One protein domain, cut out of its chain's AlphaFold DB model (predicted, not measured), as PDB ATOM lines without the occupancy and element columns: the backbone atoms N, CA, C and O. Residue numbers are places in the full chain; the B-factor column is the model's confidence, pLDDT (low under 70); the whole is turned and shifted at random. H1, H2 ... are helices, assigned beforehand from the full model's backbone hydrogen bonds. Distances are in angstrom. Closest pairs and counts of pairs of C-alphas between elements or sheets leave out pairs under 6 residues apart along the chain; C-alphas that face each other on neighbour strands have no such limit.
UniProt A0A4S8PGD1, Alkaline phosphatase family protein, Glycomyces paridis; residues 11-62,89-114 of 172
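Overview. This is residues 11 to 62 and 89 to 114 of the 172 residues of the protein "Alkaline phosphatase family protein" of Glycomyces paridis (UniProt A0A4S8PGD1). What is the picture? There is little regular structure: H1 and H2 pack together, small H3 sits on H2, and unnamed residues 30 to 62 loop past H1's end and fold back. What is printed? 78 residues with three named helices, H1, H2, H3 in order, no named strand: all helix, compact, radius of gyration of the C-alphas 12.5 A, spans 36 by 24 by 19 A.

Arrangement. Which helices touch? H1, residues 19 to 29, touches H2, residues 97 to 106, closest at C-alphas Ala 20 and Leu 104, 4.6 A. H3, residues 110 to 113, touches H2, closest at C-alphas Ser 103 and Pro 110, 6.3 A. Are O i to N i+4 pairs within hydrogen-bond range? Every one in H2, 5 of 7 in H1; H3 is too short.

Along the chain. Where does H1 begin? At C-alpha 19, (226.414, 376.355, 228.867); it spans 16.2 A. Where does H3 end? At C-alpha 113, (232.192, 388.089, 229.193).

Size, cuts and confidence. Is anything missing? Residues 63 to 88; C-alphas 62 and 89 are 8.5 A apart. Where is pLDDT under 70? At residues 35 to 38.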
ATOM      1  N   ARG A  11     226.080 375.103 243.227       88.50
ATOM      2  CA  ARG A  11     227.051 376.046 242.661       88.50
ATOM      3  C   ARG A  11     227.216 375.763 241.164       88.50
ATOM      4  O   ARG A  11     227.274 374.588 240.804       88.50
ATOM      5  N   PRO A  12     227.327 376.792 240.304       88.38
ATOM      6  CA  PRO A  12     227.701 376.578 238.912       88.38
ATOM      7  C   PRO A  12     229.044 375.859 238.829       88.38
ATOM      8  O   PRO A  12     229.999 376.249 239.504       88.38
ATOM      9  N   ALA A  13     229.125 374.844 237.980       88.88
ATOM     10  CA  ALA A  13     230.302 374.001 237.805       88.88
ATOM     11  C   ALA A  13     231.398 374.663 236.941       88.88
ATOM     12  O   ALA A  13     232.214 373.962 236.356       88.88
ATOM     13  N   TYR A  14     231.404 376.006 236.849       84.06
ATOM     14  CA  TYR A  14     232.273 376.809 235.976       84.06
ATOM     15  C   TYR A  14     233.649 376.175 235.749       84.06
ATOM     16  O   TYR A  14     234.375 375.906 236.703       84.06
ATOM     17  N   GLY A  15     233.996 375.983 234.478       77.75
ATOM     18  CA  GLY A  15     235.186 375.247 234.053       77.75
ATOM     19  C   GLY A  15     234.861 373.879 233.457       77.75
ATOM     20  O   GLY A  15     235.627 373.421 232.620       77.75
ATOM     21  N   THR A  16     233.734 373.262 233.835       84.25
ATOM     22  CA  THR A  16     233.201 372.038 233.208       84.25
ATOM     23  C   THR A  16     231.685 371.937 233.416       84.25
ATOM     24  O   THR A  16     231.204 372.200 234.514       84.25
ATOM     25  N   GLY A  17     230.905 371.464 232.443       88.88
ATOM     26  CA  GLY A  17     229.487 371.157 232.697       88.88
ATOM     27  C   GLY A  17     228.594 372.397 232.823       88.88
ATOM     28  O   GLY A  17     227.713 372.461 233.688       88.88
ATOM     29  N   THR A  18     228.821 373.399 231.978       91.69
ATOM     30  CA  THR A  18     228.018 374.623 231.872       91.69
ATOM     31  C   THR A  18     227.632 374.913 230.422       91.69
ATOM     32  O   THR A  18     228.113 374.280 229.485       91.69
ATOM     33  N   LEU A  19     226.782 375.921 230.215       91.38
ATOM     34  CA  LEU A  19     226.414 376.355 228.867       91.38
ATOM     35  C   LEU A  19     227.611 376.918 228.066       91.38
ATOM     36  O   LEU A  19     227.593 376.858 226.840       91.38
ATOM     37  N   ALA A  20     228.657 377.406 228.746       91.19
ATOM     38  CA  ALA A  20     229.892 377.866 228.104       91.19
ATOM     39  C   ALA A  20     230.689 376.725 227.448       91.19
ATOM     40  O   ALA A  20     231.517 376.979 226.582       91.19
ATOM     41  N   ASP A  21     230.420 375.472 227.821       91.25
ATOM     42  CA  ASP A  21     231.153 374.309 227.317       91.25
ATOM     43  C   ASP A  21     230.494 373.692 226.067       91.25
ATOM     44  O   ASP A  21     231.087 372.836 225.411       91.25
ATOM     45  N   VAL A  22     229.282 374.135 225.697       92.12
ATOM     46  CA  VAL A  22     228.501 373.566 224.580       92.12
ATOM     47  C   VAL A  22     229.140 373.850 223.226       92.12
ATOM     48  O   VAL A  22     229.355 372.925 222.442       92.12
ATOM     49  N   MET A  23     229.446 375.114 222.934       91.94
ATOM     50  CA  MET A  23     230.030 375.486 221.646       91.94
ATOM     51  C   MET A  23     231.459 374.949 221.473       91.94
ATOM     52  O   MET A  23     231.722 374.389 220.407       91.94
ATOM     53  N   PRO A  24     232.351 374.977 222.488       90.81
ATOM     54  CA  PRO A  24     233.642 374.300 222.409       90.81
ATOM     55  C   PRO A  24     233.506 372.799 222.153       90.81
ATOM     56  O   PRO A  24     234.198 372.274 221.285       90.81
ATOM     57  N   THR A  25     232.568 372.121 222.829       90.06
ATOM     58  CA  THR A  25     232.297 370.691 222.598       90.06
ATOM     59  C   THR A  25     231.854 370.437 221.150       90.06
ATOM     60  O   THR A  25     232.359 369.529 220.490       90.06
ATOM     61  N   ALA A  26     230.934 371.253 220.626       91.12
ATOM     62  CA  ALA A  26     230.438 371.130 219.254       91.12
ATOM     63  C   ALA A  26     231.532 371.391 218.204       91.12
ATOM     64  O   ALA A  26     231.602 370.696 217.191       91.12
ATOM     65  N   LEU A  27     232.393 372.383 218.443       90.06
ATOM     66  CA  LEU A  27     233.520 372.716 217.571       90.06
ATOM     67  C   LEU A  27     234.599 371.626 217.602       90.06
ATOM     68  O   LEU A  27     235.106 371.249 216.544       90.06
ATOM     69  N   ALA A  28     234.889 371.063 218.776       88.88
ATOM     70  CA  ALA A  28     235.815 369.943 218.925       88.88
ATOM     71  C   ALA A  28     235.343 368.705 218.143       88.88
ATOM     72  O   ALA A  28     236.143 368.092 217.439       88.88
ATOM     73  N   ALA A  29     234.040 368.392 218.171       89.25
ATOM     74  CA  ALA A  29     233.455 367.307 217.375       89.25
ATOM     75  C   ALA A  29     233.598 367.514 215.854       89.25
ATOM     76  O   ALA A  29     233.614 366.554 215.088       89.25
ATOM     77  N   LEU A  30     233.736 368.765 215.402       90.94
ATOM     78  CA  LEU A  30     234.006 369.118 214.005       90.94
ATOM     79  C   LEU A  30     235.512 369.200 213.684       90.94
ATOM     80  O   LEU A  30     235.882 369.621 212.588       90.94
ATOM     81  N   GLY A  31     236.384 368.817 214.622       88.31
ATOM     82  CA  GLY A  31     237.838 368.839 214.462       88.31
ATOM     83  C   GLY A  31     238.473 370.225 214.601       88.31
ATOM     84  O   GLY A  31     239.618 370.414 214.189       88.31
ATOM     85  N   VAL A  32     237.756 371.210 215.155       88.75
ATOM     86  CA  VAL A  32     238.311 372.545 215.418       88.75
ATOM     87  C   VAL A  32     239.115 372.509 216.724       88.75
ATOM     88  O   VAL A  32     238.562 372.135 217.760       88.75
ATOM     89  N   PRO A  33     240.401 372.910 216.722       80.19
ATOM     90  CA  PRO A  33     241.199 372.977 217.942       80.19
ATOM     91  C   PRO A  33     240.603 373.966 218.949       80.19
ATOM     92  O   PRO A  33     240.260 375.092 218.586       80.19
ATOM     93  N   GLY A  34     240.531 373.570 220.219       73.69
ATOM     94  CA  GLY A  34     239.983 374.392 221.295       73.69
ATOM     95  C   GLY A  34     240.692 374.173 222.635       73.69
ATOM     96  O   GLY A  34     241.591 373.333 222.731       73.69
ATOM     97  N   PRO A  35     240.319 374.942 223.673       66.12
ATOM     98  CA  PRO A  35     240.860 374.784 225.020       66.12
ATOM     99  C   PRO A  35     240.597 373.374 225.570       66.12
ATOM    100  O   PRO A  35     239.510 372.825 225.403       66.12
ATOM    101  N   ALA A  36     241.584 372.795 226.256       60.59
ATOM    102  CA  ALA A  36     241.426 371.498 226.909       60.59
ATOM    103  C   ALA A  36     240.404 371.581 228.062       60.59
ATOM    104  O   ALA A  36     240.464 372.510 228.866       60.59
ATOM    105  N   GLY A  37     239.501 370.597 228.163       61.97
ATOM    106  CA  GLY A  37     238.600 370.421 229.316       61.97
ATOM    107  C   GLY A  37     237.117 370.745 229.091       61.97
ATOM    108  O   GLY A  37     236.300 370.392 229.935       61.97
ATOM    109  N   ALA A  38     236.741 371.332 227.952       62.09
ATOM    110  CA  ALA A  38     235.349 371.662 227.631       62.09
ATOM    111  C   ALA A  38     234.661 370.535 226.840       62.09
ATOM    112  O   ALA A  38     234.281 370.726 225.687       62.09
ATOM    113  N   ALA A  39     234.557 369.342 227.432       75.12
ATOM    114  CA  ALA A  39     233.880 368.200 226.817       75.12
ATOM    115  C   ALA A  39     232.633 367.819 227.625       75.12
ATOM    116  O   ALA A  39     232.730 367.315 228.744       75.12
ATOM    117  N   LEU A  40     231.454 368.066 227.051       86.75
ATOM    118  CA  LEU A  40     230.163 367.628 227.606       86.75
ATOM    119  C   LEU A  40     229.748 366.220 227.153       86.75
ATOM    120  O   LEU A  40     228.745 365.684 227.630       86.75
ATOM    121  N   LEU A  41     230.488 365.646 226.210       85.56
ATOM    122  CA  LEU A  41     230.184 364.377 225.560       85.56
ATOM    123  C   LEU A  41     231.242 363.339 225.903       85.56
ATOM    124  O   LEU A  41     232.368 363.684 226.277       85.56
ATOM    125  N   ARG A  42     230.883 362.062 225.767       83.94
ATOM    126  CA  ARG A  42     231.849 360.971 225.907       83.94
ATOM    127  C   ARG A  42     232.821 360.982 224.727       83.94
ATOM    128  O   ARG A  42     232.497 361.448 223.636       83.94
ATOM    129  N   GLU A  43     234.014 360.440 224.951       81.12
ATOM    130  CA  GLU A  43     234.990 360.251 223.878       81.12
ATOM    131  C   GLU A  43     234.372 359.430 222.738       81.12
ATOM    132  O   GLU A  43     233.737 358.400 222.971       81.12
ATOM    133  N   GLY A  44     234.530 359.915 221.508       79.44
ATOM    134  CA  GLY A  44     234.033 359.259 220.300       79.44
ATOM    135  C   GLY A  44     232.538 359.427 220.004       79.44
ATOM    136  O   GLY A  44     232.061 358.935 218.984       79.44
ATOM    137  N   GLU A  45     231.771 360.118 220.857       86.94
ATOM    138  CA  GLU A  45     230.304 360.153 220.750       86.94
ATOM    139  C   GLU A  45     229.788 360.825 219.464       86.94
ATOM    140  O   GLU A  45     228.738 360.446 218.946       86.94
ATOM    141  N   LEU A  46     230.536 361.790 218.921       87.69
ATOM    142  CA  LEU A  46     230.211 362.494 217.673       87.69
ATOM    143  C   LEU A  46     231.271 362.294 216.577       87.69
ATOM    144  O   LEU A  46     231.403 363.133 215.681       87.69
ATOM    145  N   ASP A  47     232.027 361.196 216.620       87.31
ATOM    146  CA  ASP A  47     233.068 360.932 215.625       87.31
ATOM    147  C   ASP A  47     232.496 360.829 214.203       87.31
ATOM    148  O   ASP A  47     231.466 360.207 213.940       87.31
ATOM    149  N   GLY A  48     233.182 361.466 213.251       89.12
ATOM    150  CA  GLY A  48     232.787 361.473 211.839       89.12
ATOM    151  C   GLY A  48     231.618 362.410 211.498       89.12
ATOM    152  O   GLY A  48     231.203 362.474 210.333       89.12
ATOM    153  N   VAL A  49     231.095 363.172 212.465       93.88
ATOM    154  CA  VAL A  49     230.069 364.187 212.209       93.88
ATOM    155  C   VAL A  49     230.641 365.324 211.359       93.88
ATOM    156  O   VAL A  49     231.724 365.846 211.590       93.88
ATOM    157  N   ARG A  50     229.868 365.748 210.352       94.50
ATOM    158  CA  ARG A  50     230.237 366.860 209.453       94.50
ATOM    159  C   ARG A  50     229.493 368.158 209.746       94.50
ATOM    160  O   ARG A  50     229.823 369.192 209.172       94.50
ATOM    161  N   ARG A  51     228.417 368.089 210.537       94.88
ATOM    162  CA  ARG A  51     227.538 369.216 210.874       94.88
ATOM    163  C   ARG A  51     226.933 368.994 212.250       94.88
ATOM    164  O   ARG A  51     226.377 367.929 212.492       94.88
ATOM    165  N   VAL A  52     226.980 370.019 213.091       93.81
ATOM    166  CA  VAL A  52     226.336 370.031 214.406       93.81
ATOM    167  C   VAL A  52     225.271 371.121 214.408       93.81
ATOM    168  O   VAL A  52     225.518 372.233 213.943       93.81
ATOM    169  N   ALA A  53     224.084 370.796 214.914       95.06
ATOM    170  CA  ALA A  53     223.030 371.760 215.189       95.06
ATOM    171  C   ALA A  53     222.827 371.835 216.704       95.06
ATOM    172  O   ALA A  53     222.631 370.807 217.351       95.06
ATOM    173  N   VAL A  54     222.872 373.044 217.260       93.75
ATOM    174  CA  VAL A  54     222.618 373.290 218.682       93.75
ATOM    175  C   VAL A  54     221.223 373.889 218.818       93.75
ATOM    176  O   VAL A  54     220.952 374.963 218.280       93.75
ATOM    177  N   LEU A  55     220.339 373.192 219.531       94.44
ATOM    178  CA  LEU A  55     219.004 373.673 219.881       94.44
ATOM    179  C   LEU A  55     218.984 374.055 221.361       94.44
ATOM    180  O   LEU A  55     219.124 373.196 222.228       94.44
ATOM    181  N   LEU A  56     218.786 375.341 221.646       93.25
ATOM    182  CA  LEU A  56     218.620 375.841 223.005       93.25
ATOM    183  C   LEU A  56     217.131 376.007 223.326       93.25
ATOM    184  O   LEU A  56     216.421 376.725 222.625       93.25
ATOM    185  N   LEU A  57     216.682 375.385 224.414       92.56
ATOM    186  CA  LEU A  57     215.347 375.587 224.972       92.56
ATOM    187  C   LEU A  57     215.433 376.597 226.121       92.56
ATOM    188  O   LEU A  57     215.984 376.291 227.179       92.56
ATOM    189  N   ASP A  58     214.916 377.808 225.911       90.81
ATOM    190  CA  ASP A  58     214.957 378.848 226.942       90.81
ATOM    191  C   ASP A  58     214.053 378.485 228.131       90.81
ATOM    192  O   ASP A  58     212.946 377.974 227.961       90.81
ATOM    193  N   GLY A  59     214.547 378.712 229.348       88.44
ATOM    194  CA  GLY A  59     213.826 378.405 230.587       88.44
ATOM    195  C   GLY A  59     213.552 376.917 230.859       88.44
ATOM    196  O   GLY A  59     212.866 376.607 231.835       88.44
ATOM    197  N   PHE A  60     214.078 375.983 230.058       91.12
ATOM    198  CA  PHE A  60     213.817 374.551 230.232       91.12
ATOM    199  C   PHE A  60     214.777 373.911 231.247       91.12
ATOM    200  O   PHE A  60     215.852 373.411 230.912       91.12
ATOM    201  N   GLY A  61     214.396 373.952 232.524       88.88
ATOM    202  CA  GLY A  61     215.182 373.371 233.611       88.88
ATOM    203  C   GLY A  61     215.170 371.839 233.625       88.88
ATOM    204  O   GLY A  61     214.155 371.213 233.340       88.88
ATOM    205  N   TYR A  62     216.276 371.227 234.064       89.19
ATOM    206  CA  TYR A  62     216.437 369.764 234.153       89.19
ATOM    207  C   TYR A  62     215.299 369.055 234.915       89.19
ATOM    208  O   TYR A  62     214.870 367.968 234.547       89.19
ATOM    209  N   ILE A  89     223.846 369.838 232.830       91.75
ATOM    210  CA  ILE A  89     224.727 371.004 232.960       91.75
ATOM    211  C   ILE A  89     224.165 371.997 233.978       91.75
ATOM    212  O   ILE A  89     222.969 372.005 234.281       91.75
ATOM    213  N   THR A  90     225.032 372.858 234.499       92.12
ATOM    214  CA  THR A  90     224.650 373.926 235.426       92.12
ATOM    215  C   THR A  90     224.445 375.256 234.700       92.12
ATOM    216  O   THR A  90     225.180 375.608 233.775       92.12
ATOM    217  N   ALA A  91     223.424 376.003 235.125       89.12
ATOM    218  CA  ALA A  91     223.174 377.354 234.640       89.12
ATOM    219  C   ALA A  91     224.181 378.354 235.229       89.12
ATOM    220  O   ALA A  91     224.772 378.133 236.289       89.12
ATOM    221  N   THR A  92     224.339 379.492 234.558       88.81
ATOM    222  CA  THR A  92     225.094 380.625 235.094       88.81
ATOM    223  C   THR A  92     224.395 381.225 236.311       88.81
ATOM    224  O   THR A  92     223.178 381.127 236.454       88.81
ATOM    225  N   VAL A  93     225.148 381.925 237.161       88.00
ATOM    226  CA  VAL A  93     224.582 382.803 238.189       88.00
ATOM    227  C   VAL A  93     224.919 384.257 237.849       88.00
ATOM    228  O   VAL A  93     226.099 384.579 237.707       88.00
ATOM    229  N   PRO A  94     223.916 385.149 237.759       86.81
ATOM    230  CA  PRO A  94     222.472 384.874 237.729       86.81
ATOM    231  C   PRO A  94     222.030 384.009 236.531       86.81
ATOM    232  O   PRO A  94     222.599 384.103 235.441       86.81
ATOM    233  N   SER A  95     220.983 383.199 236.719       86.19
ATOM    234  CA  SER A  95     220.381 382.400 235.640       86.19
ATOM    235  C   SER A  95     219.408 383.275 234.856       86.19
ATOM    236  O   SER A  95     218.204 383.259 235.105       86.19
ATOM    237  N   SER A  96     219.940 384.090 233.945       89.38
ATOM    238  CA  SER A  96     219.133 384.935 233.062       89.38
ATOM    239  C   SER A  96     219.551 384.753 231.610       89.38
ATOM    240  O   SER A  96     220.743 384.638 231.321       89.38
ATOM    241  N   THR A  97     218.579 384.782 230.699       90.94
ATOM    242  CA  THR A  97     218.773 384.586 229.257       90.94
ATOM    243  C   THR A  97     219.951 385.379 228.669       90.94
ATOM    244  O   THR A  97     220.796 384.752 228.032       90.94
ATOM    245  N   PRO A  98     220.113 386.704 228.894       89.50
ATOM    246  CA  PRO A  98     221.239 387.437 228.305       89.50
ATOM    247  C   PRO A  98     222.604 386.982 228.839       89.50
ATOM    248  O   PRO A  98     223.588 387.020 228.105       89.50
ATOM    249  N   ILE A  99     222.673 386.536 230.095       91.38
ATOM    250  CA  ILE A  99     223.909 386.028 230.702       91.38
ATOM    251  C   ILE A  99     224.229 384.641 230.135       91.38
ATOM    252  O   ILE A  99     225.347 384.411 229.682       91.38
ATOM    253  N   SER A 100     223.236 383.751 230.086       91.81
ATOM    254  CA  SER A 100     223.372 382.401 229.533       91.81
ATOM    255  C   SER A 100     223.782 382.426 228.059       91.81
ATOM    256  O   SER A 100     224.734 381.753 227.677       91.81
ATOM    257  N   LEU A 101     223.123 383.238 227.227       93.06
ATOM    258  CA  LEU A 101     223.460 383.356 225.803       93.06
ATOM    259  C   LEU A 101     224.852 383.947 225.580       93.06
ATOM    260  O   LEU A 101     225.554 383.529 224.660       93.06
ATOM    261  N   ALA A 102     225.271 384.894 226.421       91.94
ATOM    262  CA  ALA A 102     226.627 385.418 226.369       91.94
ATOM    263  C   ALA A 102     227.655 384.341 226.727       91.94
ATOM    264  O   ALA A 102     228.633 384.186 226.005       91.94
ATOM    265  N   SER A 103     227.407 383.547 227.771       92.31
ATOM    266  CA  SER A 103     228.268 382.407 228.102       92.31
ATOM    267  C   SER A 103     228.315 381.374 226.971       92.31
ATOM    268  O   SER A 103     229.403 380.936 226.618       92.31
ATOM    269  N   LEU A 104     227.172 381.059 226.350       92.06
ATOM    270  CA  LEU A 104     227.087 380.153 225.196       92.06
ATOM    271  C   LEU A 104     227.877 380.658 223.982       92.06
ATOM    272  O   LEU A 104     228.450 379.866 223.253       92.06
ATOM    273  N   SER A 105     227.844 381.967 223.721       89.62
ATOM    274  CA  SER A 105     228.428 382.554 222.503       89.62
ATOM    275  C   SER A 105     229.913 382.880 222.645       89.62
ATOM    276  O   SER A 105     230.614 383.046 221.646       89.62
ATOM    277  N   CYS A 106     230.365 383.093 223.879       88.88
ATOM    278  CA  CYS A 106     231.717 383.533 224.195       88.88
ATOM    279  C   CYS A 106     232.582 382.419 224.783       88.88
ATOM    280  O   CYS A 106     233.757 382.673 225.029       88.88
ATOM    281  N   ASP A 107     232.003 381.249 225.050       90.38
ATOM    282  CA  ASP A 107     232.678 380.074 225.606       90.38
ATOM    283  C   ASP A 107     233.377 380.350 226.944       90.38
ATOM    284  O   ASP A 107     234.393 379.752 227.293       90.38
ATOM    285  N   VAL A 108     232.849 381.310 227.707       89.75
ATOM    286  CA  VAL A 108     233.415 381.742 228.987       89.75
ATOM    287  C   VAL A 108     232.311 382.029 230.003       89.75
ATOM    288  O   VAL A 108     231.201 382.388 229.616       89.75
ATOM    289  N   PRO A 109     232.582 381.926 231.315       90.00
ATOM    290  CA  PRO A 109     231.610 382.263 232.351       90.00
ATOM    291  C   PRO A 109     231.290 383.774 232.424       90.00
ATOM    292  O   PRO A 109     232.054 384.606 231.917       90.00
ATOM    293  N   PRO A 110     230.223 384.163 233.159       89.56
ATOM    294  CA  PRO A 110     229.784 385.557 233.307       89.56
ATOM    295  C   PRO A 110     230.853 386.550 233.730       89.56
ATOM    296  O   PRO A 110     230.914 387.659 233.197       89.56
ATOM    297  N   GLY A 111     231.737 386.135 234.640       87.44
ATOM    298  CA  GLY A 111     232.840 386.969 235.111       87.44
ATOM    299  C   GLY A 111     233.831 387.373 234.014       87.44
ATOM    300  O   GLY A 111     234.533 388.364 234.186       87.44
ATOM    301  N   LEU A 112     233.876 386.650 232.889       88.12
ATOM    302  CA  LEU A 112     234.801 386.913 231.786       88.12
ATOM    303  C   LEU A 112     234.146 387.638 230.604       88.12
ATOM    304  O   LEU A 112     234.797 388.485 229.993       88.12
ATOM    305  N   HIS A 113     232.875 387.367 230.280       88.31
ATOM    306  CA  HIS A 113     232.192 388.089 229.193       88.31
ATOM    307  C   HIS A 113     231.548 389.417 229.638       88.31
ATOM    308  O   HIS A 113     231.210 390.243 228.790       88.31
ATOM    309  N   GLY A 114     231.368 389.645 230.945       85.12
ATOM    310  CA  GLY A 114     230.955 390.941 231.508       85.12
ATOM    311  C   GLY A 114     229.474 391.302 231.333       85.12
ATOM    312  O   GLY A 114     229.068 392.414 231.663       85.12
TER     313      GLY A 114